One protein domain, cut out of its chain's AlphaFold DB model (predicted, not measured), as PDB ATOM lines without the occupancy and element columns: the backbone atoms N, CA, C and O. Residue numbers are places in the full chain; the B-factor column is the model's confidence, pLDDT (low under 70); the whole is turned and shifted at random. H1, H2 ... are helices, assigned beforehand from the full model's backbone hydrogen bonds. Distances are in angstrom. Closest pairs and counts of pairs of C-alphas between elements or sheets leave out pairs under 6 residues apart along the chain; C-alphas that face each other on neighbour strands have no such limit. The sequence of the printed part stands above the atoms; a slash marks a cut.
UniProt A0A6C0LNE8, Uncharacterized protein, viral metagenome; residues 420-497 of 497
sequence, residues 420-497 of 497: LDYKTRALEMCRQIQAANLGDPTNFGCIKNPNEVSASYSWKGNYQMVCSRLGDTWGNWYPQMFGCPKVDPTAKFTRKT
ATOM      1  N   LEU A 420       5.122  -5.073 -39.094       74.06
ATOM      2  CA  LEU A 420       3.803  -4.446 -39.049       74.06
ATOM      3  C   LEU A 420       3.029  -4.608 -40.370       74.06
ATOM      4  O   LEU A 420       3.491  -4.151 -41.420       74.06
ATOM      5  N   ASP A 421       1.835  -5.205 -40.329       91.75
ATOM      6  CA  ASP A 421       0.955  -5.259 -41.500       91.75
ATOM      7  C   ASP A 421       0.420  -3.850 -41.819       91.75
ATOM      8  O   ASP A 421      -0.653  -3.420 -41.377       91.75
ATOM      9  N   TYR A 422       1.214  -3.096 -42.585       94.06
ATOM     10  CA  TYR A 422       0.904  -1.728 -42.989       94.06
ATOM     11  C   TYR A 422      -0.364  -1.644 -43.839       94.06
ATOM     12  O   TYR A 422      -0.999  -0.590 -43.854       94.06
ATOM     13  N   LYS A 423      -0.755  -2.727 -44.529       94.88
ATOM     14  CA  LYS A 423      -2.004  -2.758 -45.294       94.88
ATOM     15  C   LYS A 423      -3.183  -2.684 -44.336       94.88
ATOM     16  O   LYS A 423      -4.014  -1.788 -44.466       94.88
ATOM     17  N   THR A 424      -3.214  -3.567 -43.343       94.50
ATOM     18  CA  THR A 424      -4.283  -3.583 -42.337       94.50
ATOM     19  C   THR A 424      -4.337  -2.265 -41.559       94.50
ATOM     20  O   THR A 424      -5.416  -1.695 -41.404       94.50
ATOM     21  N   ARG A 425      -3.187  -1.699 -41.161       93.75
ATOM     22  CA  ARG A 425      -3.152  -0.406 -40.452       93.75
ATOM     23  C   ARG A 425      -3.621   0.782 -41.290       93.75
ATOM     24  O   ARG A 425      -4.337   1.631 -40.768       93.75
ATOM     25  N   ALA A 426      -3.227   0.866 -42.560       95.88
ATOM     26  CA  ALA A 426      -3.669   1.952 -43.434       95.88
ATOM     27  C   ALA A 426      -5.188   1.915 -43.644       95.88
ATOM     28  O   ALA A 426      -5.848   2.944 -43.523       95.88
ATOM     29  N   LEU A 427      -5.749   0.727 -43.890       95.81
ATOM     30  CA  LEU A 427      -7.191   0.560 -44.079       95.81
ATOM     31  C   LEU A 427      -7.981   0.861 -42.807       95.81
ATOM     32  O   LEU A 427      -8.994   1.558 -42.870       95.81
ATOM     33  N   GLU A 428      -7.501   0.394 -41.656       95.06
ATOM     34  CA  GLU A 428      -8.149   0.667 -40.376       95.06
ATOM     35  C   GLU A 428      -8.120   2.162 -40.042       95.06
ATOM     36  O   GLU A 428      -9.150   2.731 -39.696       95.06
ATOM     37  N   MET A 429      -6.990   2.841 -40.247       95.69
ATOM     38  CA  MET A 429      -6.906   4.292 -40.064       95.69
ATOM     39  C   MET A 429      -7.876   5.043 -40.984       95.69
ATOM     40  O   MET A 429      -8.551   5.968 -40.544       95.69
ATOM     41  N   CYS A 430      -8.014   4.625 -42.243       97.12
ATOM     42  CA  CYS A 430      -8.977   5.219 -43.168       97.12
ATOM     43  C   CYS A 430     -10.432   5.030 -42.718       97.12
ATOM     44  O   CYS A 430     -11.235   5.959 -42.829       97.12
ATOM     45  N   ARG A 431     -10.759   3.861 -42.152       96.50
ATOM     46  CA  ARG A 431     -12.066   3.591 -41.546       96.50
ATOM     47  C   ARG A 431     -12.311   4.483 -40.329       96.50
ATOM     48  O   ARG A 431     -13.408   5.009 -40.179       96.50
ATOM     49  N   GLN A 432     -11.295   4.689 -39.493       95.38
ATOM     50  CA  GLN A 432     -11.386   5.562 -38.323       95.38
ATOM     51  C   GLN A 432     -11.545   7.035 -38.718       95.38
ATOM     52  O   GLN A 432     -12.377   7.717 -38.136       95.38
ATOM     53  N   ILE A 433     -10.810   7.527 -39.723       95.69
ATOM     54  CA  ILE A 433     -10.960   8.901 -40.245       95.69
ATOM     55  C   ILE A 433     -12.394   9.126 -40.735       95.69
ATOM     56  O   ILE A 433     -13.003  10.152 -40.426       95.69
ATOM     57  N   GLN A 434     -12.949   8.143 -41.454       96.38
ATOM     58  CA  GLN A 434     -14.335   8.181 -41.914       96.38
ATOM     59  C   GLN A 434     -15.327   8.165 -40.742       96.38
ATOM     60  O   GLN A 434     -16.255   8.967 -40.720       96.38
ATOM     61  N   ALA A 435     -15.124   7.279 -39.762       94.62
ATOM     62  CA  ALA A 435     -15.984   7.161 -38.585       94.62
ATOM     63  C   ALA A 435     -15.939   8.410 -37.689       94.62
ATOM     64  O   ALA A 435     -16.952   8.786 -37.113       94.62
ATOM     65  N   ALA A 436     -14.786   9.079 -37.616       94.31
ATOM     66  CA  ALA A 436     -14.590  10.313 -36.861       94.31
ATOM     67  C   ALA A 436     -15.169  11.550 -37.563       94.31
ATOM     68  O   ALA A 436     -15.100  12.643 -37.009       94.31
ATOM     69  N   ASN A 437     -15.697  11.400 -38.784       95.69
ATOM     70  CA  ASN A 437     -16.190  12.496 -39.614       95.69
ATOM     71  C   ASN A 437     -15.144  13.616 -39.830       95.69
ATOM     72  O   ASN A 437     -15.479  14.796 -39.894       95.69
ATOM     73  N   LEU A 438     -13.865  13.242 -39.974       94.19
ATOM     74  CA  LEU A 438     -12.732  14.165 -40.182       94.19
ATOM     75  C   LEU A 438     -12.587  14.639 -41.646       94.19
ATOM     76  O   LEU A 438     -11.537  15.143 -42.048       94.19
ATOM     77  N   GLY A 439     -13.636  14.474 -42.456       94.31
ATOM     78  CA  GLY A 439     -13.665  14.766 -43.890       94.31
ATOM     79  C   GLY A 439     -13.619  13.514 -44.773       94.31
ATOM     80  O   GLY A 439     -13.658  12.384 -44.290       94.31
ATOM     81  N   ASP A 440     -13.559  13.714 -46.094       96.56
ATOM     82  CA  ASP A 440     -13.464  12.606 -47.052       96.56
ATOM     83  C   ASP A 440     -12.098  11.898 -46.904       96.56
ATOM     84  O   ASP A 440     -11.062  12.543 -47.111       96.56
ATOM     85  N   PRO A 441     -12.058  10.583 -46.597       96.56
ATOM     86  CA  PRO A 441     -10.814   9.822 -46.468       96.56
ATOM     87  C   PRO A 441      -9.884   9.952 -47.682       96.56
ATOM     88  O   PRO A 441      -8.659   9.892 -47.550       96.56
ATOM     89  N   THR A 442     -10.434  10.161 -48.881       96.62
ATOM     90  CA  THR A 442      -9.631  10.314 -50.104       96.62
ATOM     91  C   THR A 442      -8.725  11.547 -50.075       96.62
ATOM     92  O   THR A 442      -7.618  11.493 -50.614       96.62
ATOM     93  N   ASN A 443      -9.107  12.611 -49.358       96.62
ATOM     94  CA  ASN A 443      -8.262  13.796 -49.167       96.62
ATOM     95  C   ASN A 443      -6.993  13.469 -48.364       96.62
ATOM     96  O   ASN A 443      -5.929  14.041 -48.608       96.62
ATOM     97  N   PHE A 444      -7.067  12.471 -47.484       96.88
ATOM     98  CA  PHE A 444      -5.936  11.980 -46.699       96.88
ATOM     99  C   PHE A 444      -5.110  10.916 -47.434       96.88
ATOM    100  O   PHE A 444      -4.082  10.487 -46.926       96.88
ATOM    101  N   GLY A 445      -5.490  10.523 -48.655       96.56
ATOM    102  CA  GLY A 445      -4.795   9.486 -49.424       96.56
ATOM    103  C   GLY A 445      -5.294   8.065 -49.149       96.56
ATOM    104  O   GLY A 445      -4.604   7.101 -49.486       96.56
ATOM    105  N   CYS A 446      -6.484   7.918 -48.559       97.56
ATOM    106  CA  CYS A 446      -7.112   6.618 -48.364       97.56
ATOM    107  C   CYS A 446      -7.578   5.994 -49.680       97.56
ATOM    108  O   CYS A 446      -8.207   6.645 -50.517       97.56
ATOM    109  N   ILE A 447      -7.307   4.698 -49.830       97.25
ATOM    110  CA  ILE A 447      -7.731   3.902 -50.983       97.25
ATOM    111  C   ILE A 447      -9.099   3.291 -50.679       97.25
ATOM    112  O   ILE A 447      -9.227   2.521 -49.730       97.25
ATOM    113  N   LYS A 448     -10.111   3.598 -51.501       95.00
ATOM    114  CA  LYS A 448     -11.470   3.043 -51.347       95.00
ATOM    115  C   LYS A 448     -11.504   1.529 -51.561       95.00
ATOM    116  O   LYS A 448     -12.122   0.816 -50.780       95.00
ATOM    117  N   ASN A 449     -10.807   1.049 -52.591       95.75
ATOM    118  CA  ASN A 449     -10.782  -0.358 -52.977       95.75
ATOM    119  C   ASN A 449      -9.347  -0.907 -52.898       95.75
ATOM    120  O   ASN A 449      -8.547  -0.672 -53.804       95.75
ATOM    121  N   PRO A 450      -8.998  -1.689 -51.859       94.06
ATOM    122  CA  PRO A 450      -7.645  -2.228 -51.674       94.06
ATOM    123  C   PRO A 450      -7.171  -3.157 -52.801       94.06
ATOM    124  O   PRO A 450      -5.989  -3.484 -52.865       94.06
ATOM    125  N   ASN A 451      -8.093  -3.610 -53.654       95.69
ATOM    126  CA  ASN A 451      -7.826  -4.492 -54.788       95.69
ATOM    127  C   ASN A 451      -7.450  -3.725 -56.070       95.69
ATOM    128  O   ASN A 451      -7.041  -4.350 -57.042       95.69
ATOM    129  N   GLU A 452      -7.584  -2.394 -56.090       94.94
ATOM    130  CA  GLU A 452      -7.214  -1.558 -57.246       94.94
ATOM    131  C   GLU A 452      -5.719  -1.220 -57.286       94.94
ATOM    132  O   GLU A 452      -5.217  -0.731 -58.298       94.94
ATOM    133  N   VAL A 453      -4.987  -1.481 -56.202       95.75
ATOM    134  CA  VAL A 453      -3.544  -1.246 -56.151       95.75
ATOM    135  C   VAL A 453      -2.759  -2.482 -56.583       95.75
ATOM    136  O   VAL A 453      -3.111  -3.615 -56.263       95.75
ATOM    137  N   SER A 454      -1.668  -2.264 -57.321       95.62
ATOM    138  CA  SER A 454      -0.785  -3.340 -57.771       95.62
ATOM    139  C   SER A 454      -0.112  -4.050 -56.590       95.62
ATOM    140  O   SER A 454       0.072  -3.481 -55.517       95.62
ATOM    141  N   ALA A 455       0.358  -5.283 -56.803       93.69
ATOM    142  CA  ALA A 455       1.135  -6.017 -55.795       93.69
ATOM    143  C   ALA A 455       2.429  -5.288 -55.365       93.69
ATOM    144  O   ALA A 455       2.948  -5.535 -54.282       93.69
ATOM    145  N   SER A 456       2.937  -4.373 -56.199       93.19
ATOM    146  CA  SER A 456       4.091  -3.509 -55.915       93.19
ATOM    147  C   SER A 456       3.758  -2.260 -55.088       93.19
ATOM    148  O   SER A 456       4.643  -1.446 -54.821       93.19
ATOM    149  N   TYR A 457       2.495  -2.069 -54.704       96.25
ATOM    150  CA  TYR A 457       2.068  -0.898 -53.955       96.25
ATOM    151  C   TYR A 457       2.666  -0.874 -52.543       96.25
ATOM    152  O   TYR A 457       2.529  -1.819 -51.764       96.25
ATOM    153  N   SER A 458       3.311   0.239 -52.189       96.31
ATOM    154  CA  SER A 458       3.921   0.415 -50.871       96.31
ATOM    155  C   SER A 458       2.883   0.861 -49.843       96.31
ATOM    156  O   SER A 458       2.656   2.056 -49.637       96.31
ATOM    157  N   TRP A 459       2.289  -0.106 -49.142       96.12
ATOM    158  CA  TRP A 459       1.374   0.160 -48.027       96.12
ATOM    159  C   TRP A 459       2.030   0.959 -46.897       96.12
ATOM    160  O   TRP A 459       1.381   1.807 -46.291       96.12
ATOM    161  N   LYS A 460       3.337   0.772 -46.668       94.94
ATOM    162  CA  LYS A 460       4.112   1.588 -45.721       94.94
ATOM    163  C   LYS A 460       4.129   3.064 -46.125       94.94
ATOM    164  O   LYS A 460       3.910   3.931 -45.283       94.94
ATOM    165  N   GLY A 461       4.350   3.345 -47.411       95.12
ATOM    166  CA  GLY A 461       4.318   4.708 -47.941       95.12
ATOM    167  C   GLY A 461       2.924   5.333 -47.864       95.12
ATOM    168  O   GLY A 461       2.801   6.496 -47.490       95.12
ATOM    169  N   ASN A 462       1.870   4.560 -48.150       97.00
ATOM    170  CA  ASN A 462       0.487   5.023 -48.002       97.00
ATOM    171  C   ASN A 462       0.152   5.370 -46.550       97.00
ATOM    172  O   ASN A 462      -0.328   6.466 -46.283       97.00
ATOM    173  N   TYR A 463       0.487   4.482 -45.613       96.25
ATOM    174  CA  TYR A 463       0.284   4.706 -44.187       96.25
ATOM    175  C   TYR A 463       0.968   5.995 -43.704       96.25
ATOM    176  O   TYR A 463       0.327   6.846 -43.092       96.25
ATOM    177  N   GLN A 464       2.243   6.198 -44.056       95.06
ATOM    178  CA  GLN A 464       2.979   7.422 -43.717       95.06
ATOM    179  C   GLN A 464       2.366   8.678 -44.351       95.06
ATOM    180  O   GLN A 464       2.304   9.720 -43.701       95.06
ATOM    181  N   MET A 465       1.891   8.585 -45.597       96.62
ATOM    182  CA  MET A 465       1.231   9.695 -46.286       96.62
ATOM    183  C   MET A 465      -0.062  10.107 -45.578       96.62
ATOM    184  O   MET A 465      -0.267  11.298 -45.347       96.62
ATOM    185  N   VAL A 466      -0.904   9.136 -45.208       97.12
ATOM    186  CA  VAL A 466      -2.158   9.394 -44.489       97.12
ATOM    187  C   VAL A 466      -1.866  10.011 -43.121       97.12
ATOM    188  O   VAL A 466      -2.453  11.036 -42.789       97.12
ATOM    189  N   CYS A 467      -0.891   9.475 -42.379       96.38
ATOM    190  CA  CYS A 467      -0.444  10.044 -41.105       96.38
ATOM    191  C   CYS A 467       0.047  11.495 -41.238       96.38
ATOM    192  O   CYS A 467      -0.323  12.340 -40.426       96.38
ATOM    193  N   SER A 468       0.850  11.804 -42.264       95.50
ATOM    194  CA  SER A 468       1.333  13.171 -42.508       95.50
ATOM    195  C   SER A 468       0.176  14.119 -42.811       95.50
ATOM    196  O   SER A 468       0.039  15.137 -42.147       95.50
ATOM    197  N   ARG A 469      -0.708  13.755 -43.750       96.69
ATOM    198  CA  ARG A 469      -1.845  14.605 -44.142       96.69
ATOM    199  C   ARG A 469      -2.832  14.824 -43.003       96.69
ATOM    200  O   ARG A 469      -3.403  15.907 -42.891       96.69
ATOM    201  N   LEU A 470      -3.037  13.809 -42.167       95.88
ATOM    202  CA  LEU A 470      -3.866  13.921 -40.972       95.88
ATOM    203  C   LEU A 470      -3.268  14.943 -39.993       95.88
ATOM    204  O   LEU A 470      -3.997  15.793 -39.484       95.88
ATOM    205  N   GLY A 471      -1.945  14.912 -39.800       94.38
ATOM    206  CA  GLY A 471      -1.212  15.893 -39.000       94.38
ATOM    207  C   GLY A 471      -1.258  17.305 -39.581       94.38
ATOM    208  O   GLY A 471      -1.499  18.255 -38.844       94.38
ATOM    209  N   ASP A 472      -1.109  17.438 -40.898       94.38
ATOM    210  CA  ASP A 472      -1.139  18.732 -41.590       94.38
ATOM    211  C   ASP A 472      -2.532  19.383 -41.550       94.38
ATOM    212  O   ASP A 472      -2.647  20.604 -41.477       94.38
ATOM    213  N   THR A 473      -3.596  18.575 -41.595       95.19
ATOM    214  CA  THR A 473      -4.982  19.075 -41.638       95.19
ATOM    215  C   THR A 473      -5.527  19.389 -40.247       95.19
ATOM    216  O   THR A 473      -6.200  20.401 -40.067       95.19
ATOM    217  N   TRP A 474      -5.256  18.526 -39.263       93.50
ATOM    218  CA  TRP A 474      -5.899  18.584 -37.944       93.50
ATOM    219  C   TRP A 474      -4.927  18.848 -36.783       93.50
ATOM    220  O   TRP A 474      -5.353  19.082 -35.653       93.50
ATOM    221  N   GLY A 475      -3.621  18.860 -37.049       92.75
ATOM    222  CA  GLY A 475      -2.563  19.121 -36.076       92.75
ATOM    223  C   GLY A 475      -1.772  17.873 -35.673       92.75
ATOM    224  O   GLY A 475      -2.232  16.736 -35.771       92.75
ATOM    225  N   ASN A 476      -0.562  18.099 -35.151       89.06
ATOM    226  CA  ASN A 476       0.449  17.066 -34.871       89.06
ATOM    227  C   ASN A 476       0.030  15.969 -33.871       89.06
ATOM    228  O   ASN A 476       0.713  14.947 -33.758       89.06
ATOM    229  N   TRP A 477      -1.054  16.170 -33.120       90.44
ATOM    230  CA  TRP A 477      -1.533  15.209 -32.126       90.44
ATOM    231  C   TRP A 477      -2.465  14.144 -32.727       90.44
ATOM    232  O   TRP A 477      -2.446  13.001 -32.268       90.44
ATOM    233  N   TYR A 478      -3.216  14.471 -33.785       92.94
ATOM    234  CA  TYR A 478      -4.164  13.545 -34.411       92.94
ATOM    235  C   TYR A 478      -3.501  12.264 -34.922       92.94
ATOM    236  O   TYR A 478      -3.990  11.190 -34.583       92.94
ATOM    237  N   PRO A 479      -2.359  12.302 -35.636       94.94
ATOM    238  CA  PRO A 479      -1.693  11.078 -36.075       94.94
ATOM    239  C   PRO A 479      -1.450  10.088 -34.930       94.94
ATOM    240  O   PRO A 479      -1.691   8.896 -35.087       94.94
ATOM    241  N   GLN A 480      -1.048  10.571 -33.751       92.00
ATOM    242  CA  GLN A 480      -0.754   9.706 -32.605       92.00
ATOM    243  C   GLN A 480      -2.011   9.016 -32.060       92.00
ATOM    244  O   GLN A 480      -1.942   7.841 -31.707       92.00
ATOM    245  N   MET A 481      -3.167   9.692 -32.051       91.81
ATOM    246  CA  MET A 481      -4.430   9.075 -31.607       91.81
ATOM    247  C   MET A 481      -4.902   7.966 -32.543       91.81
ATOM    248  O   MET A 481      -5.530   7.014 -32.094       91.81
ATOM    249  N   PHE A 482      -4.586   8.086 -33.832       93.00
ATOM    250  CA  PHE A 482      -4.907   7.096 -34.863       93.00
ATOM    251  C   PHE A 482      -3.780   6.053 -35.029       93.00
ATOM    252  O   PHE A 482      -3.751   5.281 -35.988       93.00
ATOM    253  N   GLY A 483      -2.838   6.010 -34.076       91.12
ATOM    254  CA  GLY A 483      -1.790   4.994 -33.988       91.12
ATOM    255  C   GLY A 483      -0.582   5.220 -34.896       91.12
ATOM    256  O   GLY A 483       0.235   4.307 -35.033       91.12
ATOM    257  N   CYS A 484      -0.446   6.397 -35.515       93.81
ATOM    258  CA  CYS A 484       0.741   6.755 -36.282       93.81
ATOM    259  C   CYS A 484       1.971   6.864 -35.374       93.81
ATOM    260  O   CYS A 484       1.881   7.405 -34.267       93.81
ATOM    261  N   PRO A 485       3.146   6.403 -35.837       90.00
ATOM    262  CA  PRO A 485       4.388   6.614 -35.111       90.00
ATOM    263  C   PRO A 485       4.654   8.115 -34.967       90.00
ATOM    264  O   PRO A 485       4.335   8.899 -35.865       90.00
ATOM    265  N   LYS A 486       5.264   8.520 -33.844       84.56
ATOM    266  CA  LYS A 486       5.739   9.896 -33.677       84.56
ATOM    267  C   LYS A 486       6.706  10.202 -34.815       84.56
ATOM    268  O   LYS A 486       7.738   9.547 -34.945       84.56
ATOM    269  N   VAL A 487       6.343  11.174 -35.647       72.62
ATOM    270  CA  VAL A 487       7.239  11.693 -36.675       72.62
ATOM    271  C   VAL A 487       8.392  12.343 -35.930       72.62
ATOM    272  O   VAL A 487       8.203  13.362 -35.272       72.62
ATOM    273  N   ASP A 488       9.563  11.721 -35.981       69.19
ATOM    274  CA  ASP A 488      10.780  12.357 -35.510       69.19
ATOM    275  C   ASP A 488      11.119  13.479 -36.508       69.19
ATOM    276  O   ASP A 488      11.464  13.188 -37.657       69.19
ATOM    277  N   PRO A 489      11.013  14.765 -36.121       60.34
ATOM    278  CA  PRO A 489      11.305  15.875 -37.023       60.34
ATOM    279  C   PRO A 489      12.778  15.900 -37.463       60.34
ATOM    280  O   PRO A 489      13.123  16.582 -38.431       60.34
ATOM    281  N   THR A 490      13.655  15.160 -36.773       57.66
ATOM    282  CA  THR A 490      15.070  15.005 -37.125       57.66
ATOM    283  C   THR A 490      15.326  13.845 -38.087       57.66
ATOM    284  O   THR A 490      16.327  13.877 -38.810       57.66
ATOM    285  N   ALA A 491      14.391  12.896 -38.213       57.53
ATOM    286  CA  ALA A 491      14.419  11.830 -39.211       57.53
ATOM    287  C   ALA A 491      14.041  12.378 -40.600       57.53
ATOM    288  O   ALA A 491      13.060  11.977 -41.227       57.53
ATOM    289  N   LYS A 492      14.828  13.327 -41.115       46.06
ATOM    290  CA  LYS A 492      14.765  13.698 -42.529       46.06
ATOM    291  C   LYS A 492      15.026  12.448 -43.359       46.06
ATOM    292  O   LYS A 492      15.949  11.694 -43.058       46.06
ATOM    293  N   PHE A 493      14.245  12.279 -44.427       46.62
ATOM    294  CA  PHE A 493      14.476  11.300 -45.483       46.62
ATOM    295  C   PHE A 493      15.922  11.421 -45.983       46.62
ATOM    296  O   PHE A 493      16.221  12.192 -46.895       46.62
ATOM    297  N   THR A 494      16.840  10.669 -45.381       39.22
ATOM    298  CA  THR A 494      18.155  10.414 -45.952       39.22
ATOM    299  C   THR A 494      17.859   9.564 -47.169       39.22
ATOM    300  O   THR A 494      17.620   8.360 -47.078       39.22
ATOM    301  N   ARG A 495      17.737  10.230 -48.320       35.50
ATOM    302  CA  ARG A 495      17.620   9.577 -49.614       35.50
ATOM    303  C   ARG A 495      18.864   8.694 -49.719       35.50
ATOM    304  O   ARG A 495      19.955   9.222 -49.900       35.50
ATOM    305  N   LYS A 496      18.711   7.382 -49.497       36.78
ATOM    306  CA  LYS A 496      19.761   6.402 -49.787       36.78
ATOM    307  C   LYS A 496      20.025   6.523 -51.285       36.78
ATOM    308  O   LYS A 496      19.198   6.084 -52.080       36.78
ATOM    309  N   THR A 497      21.073   7.259 -51.629       47.09
ATOM    310  CA  THR A 497      21.637   7.337 -52.978       47.09
ATOM    311  C   THR A 497      22.369   6.058 -53.302       47.09
ATOM    312  O   THR A 497      23.066   5.565 -52.383       47.09
TER     313      THR A 497
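Overview. This is residues 420 to 497 of the 497 residues of an uncharacterized protein of viral metagenome (UniProt A0A6C0LNE8). The longest helix, H3, is the core; H1 packs beside its first part, and short H2 and H4 on its later part. Residues 451 to 456 and tail 488 to 497 stick out. The 78 printed residues are all helix in class, H1 to H4 in order, with under half in named elements. The whole is compact, radius of gyration of the C-alphas 12.7 A, spanning 35 by 32 by 21 A.

Along the chain. H3, residues 459 to 474, is 22.2 A long from C-alpha 459 (1.374, 0.160, -48.027). H1, residues 422 to 435, is 19.6 A. H2, residues 441 to 444, and H4, residues 478 to 481, are 5.3 A each; H4 ends at (-4.430, 9.075, -31.607).

Arrangement. Hub H3 touches H1 with residues 459 to 466 alone, the same way at a shallow 30 degrees; closest C-alphas, Tyr 463 and Ala 426, 4.9 A. Closest to H2 are C-alphas 466 and 444, 5.1 A; to H4, 467 and 479, 5.3 A. Every O i to N i+4 pair in H1 and H3 is within hydrogen-bond range.

Size, cuts and confidence. The printed part has no cut. Link H2 to H3 is long. Residues 488 to 497 have pLDDT under 70.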